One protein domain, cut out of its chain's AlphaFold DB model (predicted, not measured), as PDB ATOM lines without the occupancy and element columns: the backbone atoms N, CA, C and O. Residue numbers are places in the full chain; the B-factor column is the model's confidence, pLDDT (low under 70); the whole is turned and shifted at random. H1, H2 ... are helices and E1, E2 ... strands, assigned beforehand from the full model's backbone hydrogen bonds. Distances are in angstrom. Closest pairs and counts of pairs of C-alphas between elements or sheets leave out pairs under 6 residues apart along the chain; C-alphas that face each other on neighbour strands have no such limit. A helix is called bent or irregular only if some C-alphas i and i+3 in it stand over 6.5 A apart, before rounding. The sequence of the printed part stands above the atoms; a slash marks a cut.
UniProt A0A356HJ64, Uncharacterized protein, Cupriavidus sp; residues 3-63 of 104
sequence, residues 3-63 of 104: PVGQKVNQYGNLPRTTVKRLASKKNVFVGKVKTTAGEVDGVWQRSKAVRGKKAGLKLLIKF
ATOM      1  N   PRO A   3      47.698   7.319  27.728       74.75
ATOM      2  CA  PRO A   3      48.209   6.166  28.464       74.75
ATOM      3  C   PRO A   3      47.279   5.789  29.620       74.75
ATOM      4  O   PRO A   3      46.820   6.656  30.361       74.75
ATOM      5  N   VAL A   4      47.030   4.491  29.801       76.31
ATOM      6  CA  VAL A   4      46.254   3.955  30.928       76.31
ATOM      7  C   VAL A   4      47.090   2.856  31.576       76.31
ATOM      8  O   VAL A   4      47.189   1.742  31.078       76.31
ATOM      9  N   GLY A   5      47.781   3.186  32.666       71.56
ATOM     10  CA  GLY A   5      48.695   2.242  33.320       71.56
ATOM     11  C   GLY A   5      50.019   2.017  32.575       71.56
ATOM     12  O   GLY A   5      50.636   0.962  32.737       71.56
ATOM     13  N   GLN A   6      50.463   2.981  31.757       81.88
ATOM     14  CA  GLN A   6      51.830   3.056  31.225       81.88
ATOM     15  C   GLN A   6      52.574   4.252  31.823       81.88
ATOM     16  O   GLN A   6      51.977   5.300  32.060       81.88
ATOM     17  N   LYS A   7      53.887   4.098  32.031       82.44
ATOM     18  CA  LYS A   7      54.755   5.187  32.492       82.44
ATOM     19  C   LYS A   7      54.781   6.309  31.448       82.44
ATOM     20  O   LYS A   7      55.002   6.043  30.265       82.44
ATOM     21  N   VAL A   8      54.582   7.539  31.907       82.19
ATOM     22  CA  VAL A   8      54.679   8.760  31.098       82.19
ATOM     23  C   VAL A   8      56.026   9.446  31.308       82.19
ATOM     24  O   VAL A   8      56.713   9.191  32.299       82.19
ATOM     25  N   ASN A   9      56.431  10.279  30.353       80.38
ATOM     26  CA  ASN A   9      57.535  11.214  30.551       80.38
ATOM     27  C   ASN A   9      57.076  12.432  31.380       80.38
ATOM     28  O   ASN A   9      55.900  12.552  31.722       80.38
ATOM     29  N   GLN A  10      57.997  13.354  31.670       73.75
ATOM     30  CA  GLN A  10      57.716  14.584  32.427       73.75
ATOM     31  C   GLN A  10      56.615  15.472  31.816       73.75
ATOM     32  O   GLN A  10      56.009  16.269  32.516       73.75
ATOM     33  N   TYR A  11      56.325  15.307  30.523       73.75
ATOM     34  CA  TYR A  11      55.313  16.066  29.789       73.75
ATOM     35  C   TYR A  11      53.952  15.355  29.730       73.75
ATOM     36  O   TYR A  11      53.076  15.767  28.977       73.75
ATOM     37  N   GLY A  12      53.779  14.238  30.446       71.06
ATOM     38  CA  GLY A  12      52.546  13.444  30.410       71.06
ATOM     39  C   GLY A  12      52.365  12.606  29.137       71.06
ATOM     40  O   GLY A  12      51.340  11.946  28.970       71.06
ATOM     41  N   ASN A  13      53.369  12.574  28.255       80.12
ATOM     42  CA  ASN A  13      53.336  11.837  26.997       80.12
ATOM     43  C   ASN A  13      53.941  10.435  27.135       80.12
ATOM     44  O   ASN A  13      54.800  10.163  27.979       80.12
ATOM     45  N   LEU A  14      53.523   9.531  26.250       83.75
ATOM     46  CA  LEU A  14      54.115   8.202  26.139       83.75
ATOM     47  C   LEU A  14      55.560   8.287  25.615       83.75
ATOM     48  O   LEU A  14      55.807   8.965  24.616       83.75
ATOM     49  N   PRO A  15      56.519   7.554  26.213       85.69
ATOM     50  CA  PRO A  15      57.856   7.439  25.645       85.69
ATOM     51  C   PRO A  15      57.803   6.852  24.229       85.69
ATOM     52  O   PRO A  15      57.081   5.878  23.997       85.69
ATOM     53  N   ARG A  16      58.610   7.395  23.309       85.00
ATOM     54  CA  ARG A  16      58.589   7.095  21.861       85.00
ATOM     55  C   ARG A  16      58.650   5.600  21.522       85.00
ATOM     56  O   ARG A  16      58.051   5.151  20.554       85.00
ATOM     57  N   THR A  17      59.348   4.809  22.332       88.25
ATOM     58  CA  THR A  17      59.534   3.364  22.121       88.25
ATOM     59  C   THR A  17      58.424   2.501  22.725       88.25
ATOM     60  O   THR A  17      58.386   1.295  22.484       88.25
ATOM     61  N   THR A  18      57.506   3.086  23.501       87.12
ATOM     62  CA  THR A  18      56.503   2.337  24.269       87.12
ATOM     63  C   THR A  18      55.565   1.551  23.371       87.12
ATOM     64  O   THR A  18      55.358   0.369  23.620       87.12
ATOM     65  N   VAL A  19      55.050   2.162  22.303       81.38
ATOM     66  CA  VAL A  19      54.132   1.479  21.378       81.38
ATOM     67  C   VAL A  19      54.835   0.323  20.677       81.38
ATOM     68  O   VAL A  19      54.324  -0.789  20.696       81.38
ATOM     69  N   LYS A  20      56.050   0.549  20.159       87.00
ATOM     70  CA  LYS A  20      56.864  -0.492  19.509       87.00
ATOM     71  C   LYS A  20      57.125  -1.677  20.446       87.00
ATOM     72  O   LYS A  20      56.937  -2.825  20.060       87.00
ATOM     73  N   ARG A  21      57.501  -1.397  21.697       89.25
ATOM     74  CA  ARG A  21      57.738  -2.413  22.736       89.25
ATOM     75  C   ARG A  21      56.468  -3.167  23.134       89.25
ATOM     76  O   ARG A  21      56.544  -4.320  23.545       89.25
ATOM     77  N   LEU A  22      55.312  -2.511  23.109       88.62
ATOM     78  CA  LEU A  22      54.038  -3.160  23.405       88.62
ATOM     79  C   LEU A  22      53.589  -4.031  22.232       88.62
ATOM     80  O   LEU A  22      53.248  -5.185  22.458       88.62
ATOM     81  N   ALA A  23      53.682  -3.527  21.004       82.81
ATOM     82  CA  ALA A  23      53.342  -4.261  19.789       82.81
ATOM     83  C   ALA A  23      54.204  -5.519  19.583       82.81
ATOM     84  O   ALA A  23      53.728  -6.500  19.026       82.81
ATOM     85  N   SER A  24      55.448  -5.536  20.075       89.31
ATOM     86  CA  SER A  24      56.317  -6.717  19.982       89.31
ATOM     87  C   SER A  24      55.927  -7.858  20.932       89.31
ATOM     88  O   SER A  24      56.479  -8.953  20.841       89.31
ATOM     89  N   LYS A  25      55.015  -7.632  21.887       91.31
ATOM     90  CA  LYS A  25      54.584  -8.670  22.830       91.31
ATOM     91  C   LYS A  25      53.464  -9.511  22.223       91.31
ATOM     92  O   LYS A  25      52.401  -8.992  21.913       91.31
ATOM     93  N   LYS A  26      53.643 -10.837  22.194       91.38
ATOM     94  CA  LYS A  26      52.650 -11.799  21.665       91.38
ATOM     95  C   LYS A  26      51.264 -11.709  22.322       91.38
ATOM     96  O   LYS A  26      50.261 -12.072  21.720       91.38
ATOM     97  N   ASN A  27      51.199 -11.270  23.578       92.94
ATOM     98  CA  ASN A  27      49.948 -11.145  24.325       92.94
ATOM     99  C   ASN A  27      49.337  -9.739  24.265       92.94
ATOM    100  O   ASN A  27      48.376  -9.482  24.988       92.94
ATOM    101  N   VAL A  28      49.886  -8.834  23.460       94.12
ATOM    102  CA  VAL A  28      49.362  -7.485  23.269       94.12
ATOM    103  C   VAL A  28      48.751  -7.379  21.880       94.12
ATOM    104  O   VAL A  28      49.254  -7.958  20.924       94.12
ATOM    105  N   PHE A  29      47.644  -6.658  21.776       92.00
ATOM    106  CA  PHE A  29      46.989  -6.368  20.508       92.00
ATOM    107  C   PHE A  29      46.377  -4.969  20.533       92.00
ATOM    108  O   PHE A  29      46.244  -4.355  21.594       92.00
ATOM    109  N   VAL A  30      46.026  -4.470  19.353       90.19
ATOM    110  CA  VAL A  30      45.408  -3.158  19.152       90.19
ATOM    111  C   VAL A  30      44.006  -3.373  18.601       90.19
ATOM    112  O   VAL A  30      43.839  -4.185  17.692       90.19
ATOM    113  N   GLY A  31      43.012  -2.686  19.158       89.94
ATOM    114  CA  GLY A  31      41.651  -2.708  18.635       89.94
ATOM    115  C   GLY A  31      40.585  -2.305  19.647       89.94
ATOM    116  O   GLY A  31      40.863  -2.011  20.816       89.94
ATOM    117  N   LYS A  32      39.341  -2.348  19.173       91.94
ATOM    118  CA  LYS A  32      38.142  -2.050  19.952       91.94
ATOM    119  C   LYS A  32      37.715  -3.253  20.784       91.94
ATOM    120  O   LYS A  32      37.668  -4.380  20.293       91.94
ATOM    121  N   VAL A  33      37.409  -3.015  22.056       92.00
ATOM    122  CA  VAL A  33      36.894  -4.031  22.980       92.00
ATOM    123  C   VAL A  33      35.638  -3.494  23.652       92.00
ATOM    124  O   VAL A  33      35.646  -2.406  24.229       92.00
ATOM    125  N   LYS A  34      34.561  -4.283  23.616       91.06
ATOM    126  CA  LYS A  34      33.323  -3.984  24.335       91.06
ATOM    127  C   LYS A  34      33.529  -4.241  25.828       91.06
ATOM    128  O   LYS A  34      33.746  -5.375  26.248       91.06
ATOM    129  N   THR A  35      33.483  -3.179  26.621       86.38
ATOM    130  CA  THR A  35      33.551  -3.229  28.087       86.38
ATOM    131  C   THR A  35      32.198  -2.860  28.691       86.38
ATOM    132  O   THR A  35      31.302  -2.392  27.990       86.38
ATOM    133  N   THR A  36      32.041  -3.033  30.003       85.62
ATOM    134  CA  THR A  36      30.844  -2.578  30.733       85.62
ATOM    135  C   THR A  36      30.632  -1.064  30.651       85.62
ATOM    136  O   THR A  36      29.498  -0.612  30.729       85.62
ATOM    137  N   ALA A  37      31.697  -0.284  30.443       81.31
ATOM    138  CA  ALA A  37      31.652   1.169  30.273       81.31
ATOM    139  C   ALA A  37      31.489   1.610  28.802       81.31
ATOM    140  O   ALA A  37      31.673   2.785  28.490       81.31
ATOM    141  N   GLY A  38      31.194   0.673  27.894       87.38
ATOM    142  CA  GLY A  38      31.089   0.912  26.455       87.38
ATOM    143  C   GLY A  38      32.257   0.338  25.654       87.38
ATOM    144  O   GLY A  38      33.117  -0.384  26.171       87.38
ATOM    145  N   GLU A  39      32.268   0.627  24.356       90.06
ATOM    146  CA  GLU A  39      33.346   0.222  23.459       90.06
ATOM    147  C   GLU A  39      34.575   1.112  23.673       90.06
ATOM    148  O   GLU A  39      34.489   2.339  23.656       90.06
ATOM    149  N   VAL A  40      35.727   0.491  23.914       89.44
ATOM    150  CA  VAL A  40      36.982   1.204  24.146       89.44
ATOM    151  C   VAL A  40      37.996   0.776  23.100       89.44
ATOM    152  O   VAL A  40      38.369  -0.396  23.024       89.44
ATOM    153  N   ASP A  41      38.461   1.745  22.316       90.00
ATOM    154  CA  ASP A  41      39.565   1.562  21.381       90.00
ATOM    155  C   ASP A  41      40.912   1.777  22.082       90.00
ATOM    156  O   ASP A  41      41.073   2.681  22.915       90.00
ATOM    157  N   GLY A  42      41.892   0.930  21.783       90.06
ATOM    158  CA  GLY A  42      43.184   1.015  22.441       90.06
ATOM    159  C   GLY A  42      44.126  -0.164  22.253       90.06
ATOM    160  O   GLY A  42      43.916  -1.081  21.461       90.06
ATOM    161  N   VAL A  43      45.206  -0.123  23.034       91.00
ATOM    162  CA  VAL A  43      46.182  -1.208  23.159       91.00
ATOM    163  C   VAL A  43      45.845  -2.035  24.391       91.00
ATOM    164  O   VAL A  43      45.825  -1.519  25.514       91.00
ATOM    165  N   TRP A  44      45.644  -3.328  24.182       92.06
ATOM    166  CA  TRP A  44      45.179  -4.280  25.180       92.06
ATOM    167  C   TRP A  44      46.198  -5.386  25.410       92.06
ATOM    168  O   TRP A  44      46.837  -5.864  24.478       92.06
ATOM    169  N   GLN A  45      46.313  -5.838  26.656       93.75
ATOM    170  CA  GLN A  45      47.111  -6.996  27.035       93.75
ATOM    171  C   GLN A  45      46.211  -8.134  27.516       93.75
ATOM    172  O   GLN A  45      45.423  -7.967  28.447       93.75
ATOM    173  N   ARG A  46      46.390  -9.321  26.932       93.81
ATOM    174  CA  ARG A  46      45.799 -10.569  27.415       93.81
ATOM    175  C   ARG A  46      46.542 -11.037  28.664       93.81
ATOM    176  O   ARG A  46      47.772 -11.180  28.661       93.81
ATOM    177  N   SER A  47      45.786 -11.281  29.726       92.25
ATOM    178  CA  SER A  47      46.261 -11.910  30.958       92.25
ATOM    179  C   SER A  47      45.789 -13.360  31.015       92.25
ATOM    180  O   SER A  47      44.647 -13.664  30.668       92.25
ATOM    181  N   LYS A  48      46.690 -14.264  31.410       92.62
ATOM    182  CA  LYS A  48      46.367 -15.681  31.611       92.62
ATOM    183  C   LYS A  48      45.694 -15.867  32.968       92.62
ATOM    184  O   LYS A  48      45.989 -15.124  33.902       92.62
ATOM    185  N   ALA A  49      44.836 -16.878  33.070       90.69
ATOM    186  CA  ALA A  49      44.337 -17.317  34.363       90.69
ATOM    187  C   ALA A  49      45.509 -17.855  35.192       90.69
ATOM    188  O   ALA A  49      46.349 -18.601  34.689       90.69
ATOM    189  N   VAL A  50      45.564 -17.450  36.453       91.75
ATOM    190  CA  VAL A  50      46.509 -17.958  37.452       91.75
ATOM    191  C   VAL A  50      45.714 -18.351  38.691       91.75
ATOM    192  O   VAL A  50      44.552 -17.966  38.824       91.75
ATOM    193  N   ARG A  51      46.297 -19.128  39.606       92.44
ATOM    194  CA  ARG A  51      45.586 -19.575  40.815       92.44
ATOM    195  C   ARG A  51      44.965 -18.373  41.547       92.44
ATOM    196  O   ARG A  51      45.671 -17.439  41.916       92.44
ATOM    197  N   GLY A  52      43.638 -18.383  41.693       90.06
ATOM    198  CA  GLY A  52      42.868 -17.307  42.329       90.06
ATOM    199  C   GLY A  52      42.549 -16.084  41.454       90.06
ATOM    200  O   GLY A  52      41.923 -15.151  41.949       90.06
ATOM    201  N   LYS A  53      42.936 -16.047  40.168       89.69
ATOM    202  CA  LYS A  53      42.615 -14.941  39.244       89.69
ATOM    203  C   LYS A  53      42.194 -15.451  37.866       89.69
ATOM    204  O   LYS A  53      42.913 -16.212  37.219       89.69
ATOM    205  N   LYS A  54      41.039 -14.981  37.391       91.31
ATOM    206  CA  LYS A  54      40.531 -15.296  36.049       91.31
ATOM    207  C   LYS A  54      41.392 -14.633  34.966       91.31
ATOM    208  O   LYS A  54      41.993 -13.584  35.195       91.31
ATOM    209  N   ALA A  55      41.428 -15.253  33.786       92.12
ATOM    210  CA  ALA A  55      41.968 -14.621  32.586       92.12
ATOM    211  C   ALA A  55      41.146 -13.373  32.231       92.12
ATOM    212  O   ALA A  55      39.951 -13.305  32.519       92.12
ATOM    213  N   GLY A  56      41.775 -12.393  31.588       91.94
ATOM    214  CA  GLY A  56      41.100 -11.142  31.249       91.94
ATOM    215  C   GLY A  56      41.916 -10.207  30.366       91.94
ATOM    216  O   GLY A  56      43.058 -10.501  29.992       91.94
ATOM    217  N   LEU A  57      41.324  -9.055  30.054       92.62
ATOM    218  CA  LEU A  57      41.929  -8.004  29.243       92.62
ATOM    219  C   LEU A  57      42.325  -6.814  30.117       92.62
ATOM    220  O   LEU A  57      41.529  -6.314  30.905       92.62
ATOM    221  N   LYS A  58      43.563  -6.346  29.950       90.94
ATOM    222  CA  LYS A  58      44.076  -5.138  30.599       90.94
ATOM    223  C   LYS A  58      44.289  -4.048  29.558       90.94
ATOM    224  O   LYS A  58      45.077  -4.234  28.632       90.94
ATOM    225  N   LEU A  59      43.627  -2.909  29.736       90.88
ATOM    226  CA  LEU A  59      43.851  -1.717  28.921       90.88
ATOM    227  C   LEU A  59      45.209  -1.100  29.279       90.88
ATOM    228  O   LEU A  59      45.473  -0.842  30.452       90.88
ATOM    229  N   LEU A  60      46.070  -0.890  28.283       88.94
ATOM    230  CA  LEU A  60      47.378  -0.245  28.453       88.94
ATOM    231  C   LEU A  60      47.387   1.186  27.907       88.94
ATOM    232  O   LEU A  60      48.041   2.082  28.440       88.94
ATOM    233  N   ILE A  61      46.700   1.410  26.793       88.75
ATOM    234  CA  ILE A  61      46.616   2.712  26.137       88.75
ATOM    235  C   ILE A  61      45.192   2.844  25.631       88.75
ATOM    236  O   ILE A  61      44.745   1.980  24.887       88.75
ATOM    237  N   LYS A  62      44.514   3.934  25.986       86.69
ATOM    238  CA  LYS A  62      43.228   4.305  25.403       86.69
ATOM    239  C   LYS A  62      43.468   5.208  24.198       86.69
ATOM    240  O   LYS A  62      44.170   6.220  24.302       86.69
ATOM    241  N   PHE A  63      42.878   4.882  23.060       82.50
ATOM    242  CA  PHE A  63      42.731   5.857  21.993       82.50
ATOM    243  C   PHE A  63      41.550   6.762  22.349       82.50
ATOM    244  O   PHE A  63      40.503   6.310  22.801       82.50
TER     245      PHE A  63
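Overview. This is residues 3 to 63 of the 104 residues of an uncharacterized protein of Cupriavidus sp (UniProt A0A356HJ64). A strongly twisted three-strand sheet, with E1 and E2 sharply bent, has the short helix H1 over E2; residues 49 to 54 stick out. After unnamed residues 3 to 17, the 61 printed residues hold H1, E1, E2, E3, mostly strand. E1 - E2 - E3 is a meander, each strand the antiparallel neighbour of the one before. It is only just loose, close to compact: radius of gyration of the C-alphas 12.7 A, spans 37 by 26 by 18 A.

Along the chain. Find C-alpha 18 at (56.503, 2.337, 24.269); H1 runs to 23, 8.6 A. E1, 28 to 35, spans 17.1 A and bends at 31; E2, 38 to 47, spans 20.4 A and bends at 42. E3, 56 to 62, spans 16.7 A, ending at (43.228, 4.305, 25.403).

Arrangement. Within hydrogen-bond range, hairpin E1 and E2 has N 31 and O 42, 2.9 A; hairpin E2 and E3 has N 45 and O 58, 2.8 A. H1, every O i to N i+4 pair within range, is on the sheet, height over the sheet 9.2 A.

Size, cuts and confidence. The farthest C-alphas, Tyr 11 and Arg 51, are 38.6 A apart. The printed part has no cut; no printed residue is under 70 in pLDDT.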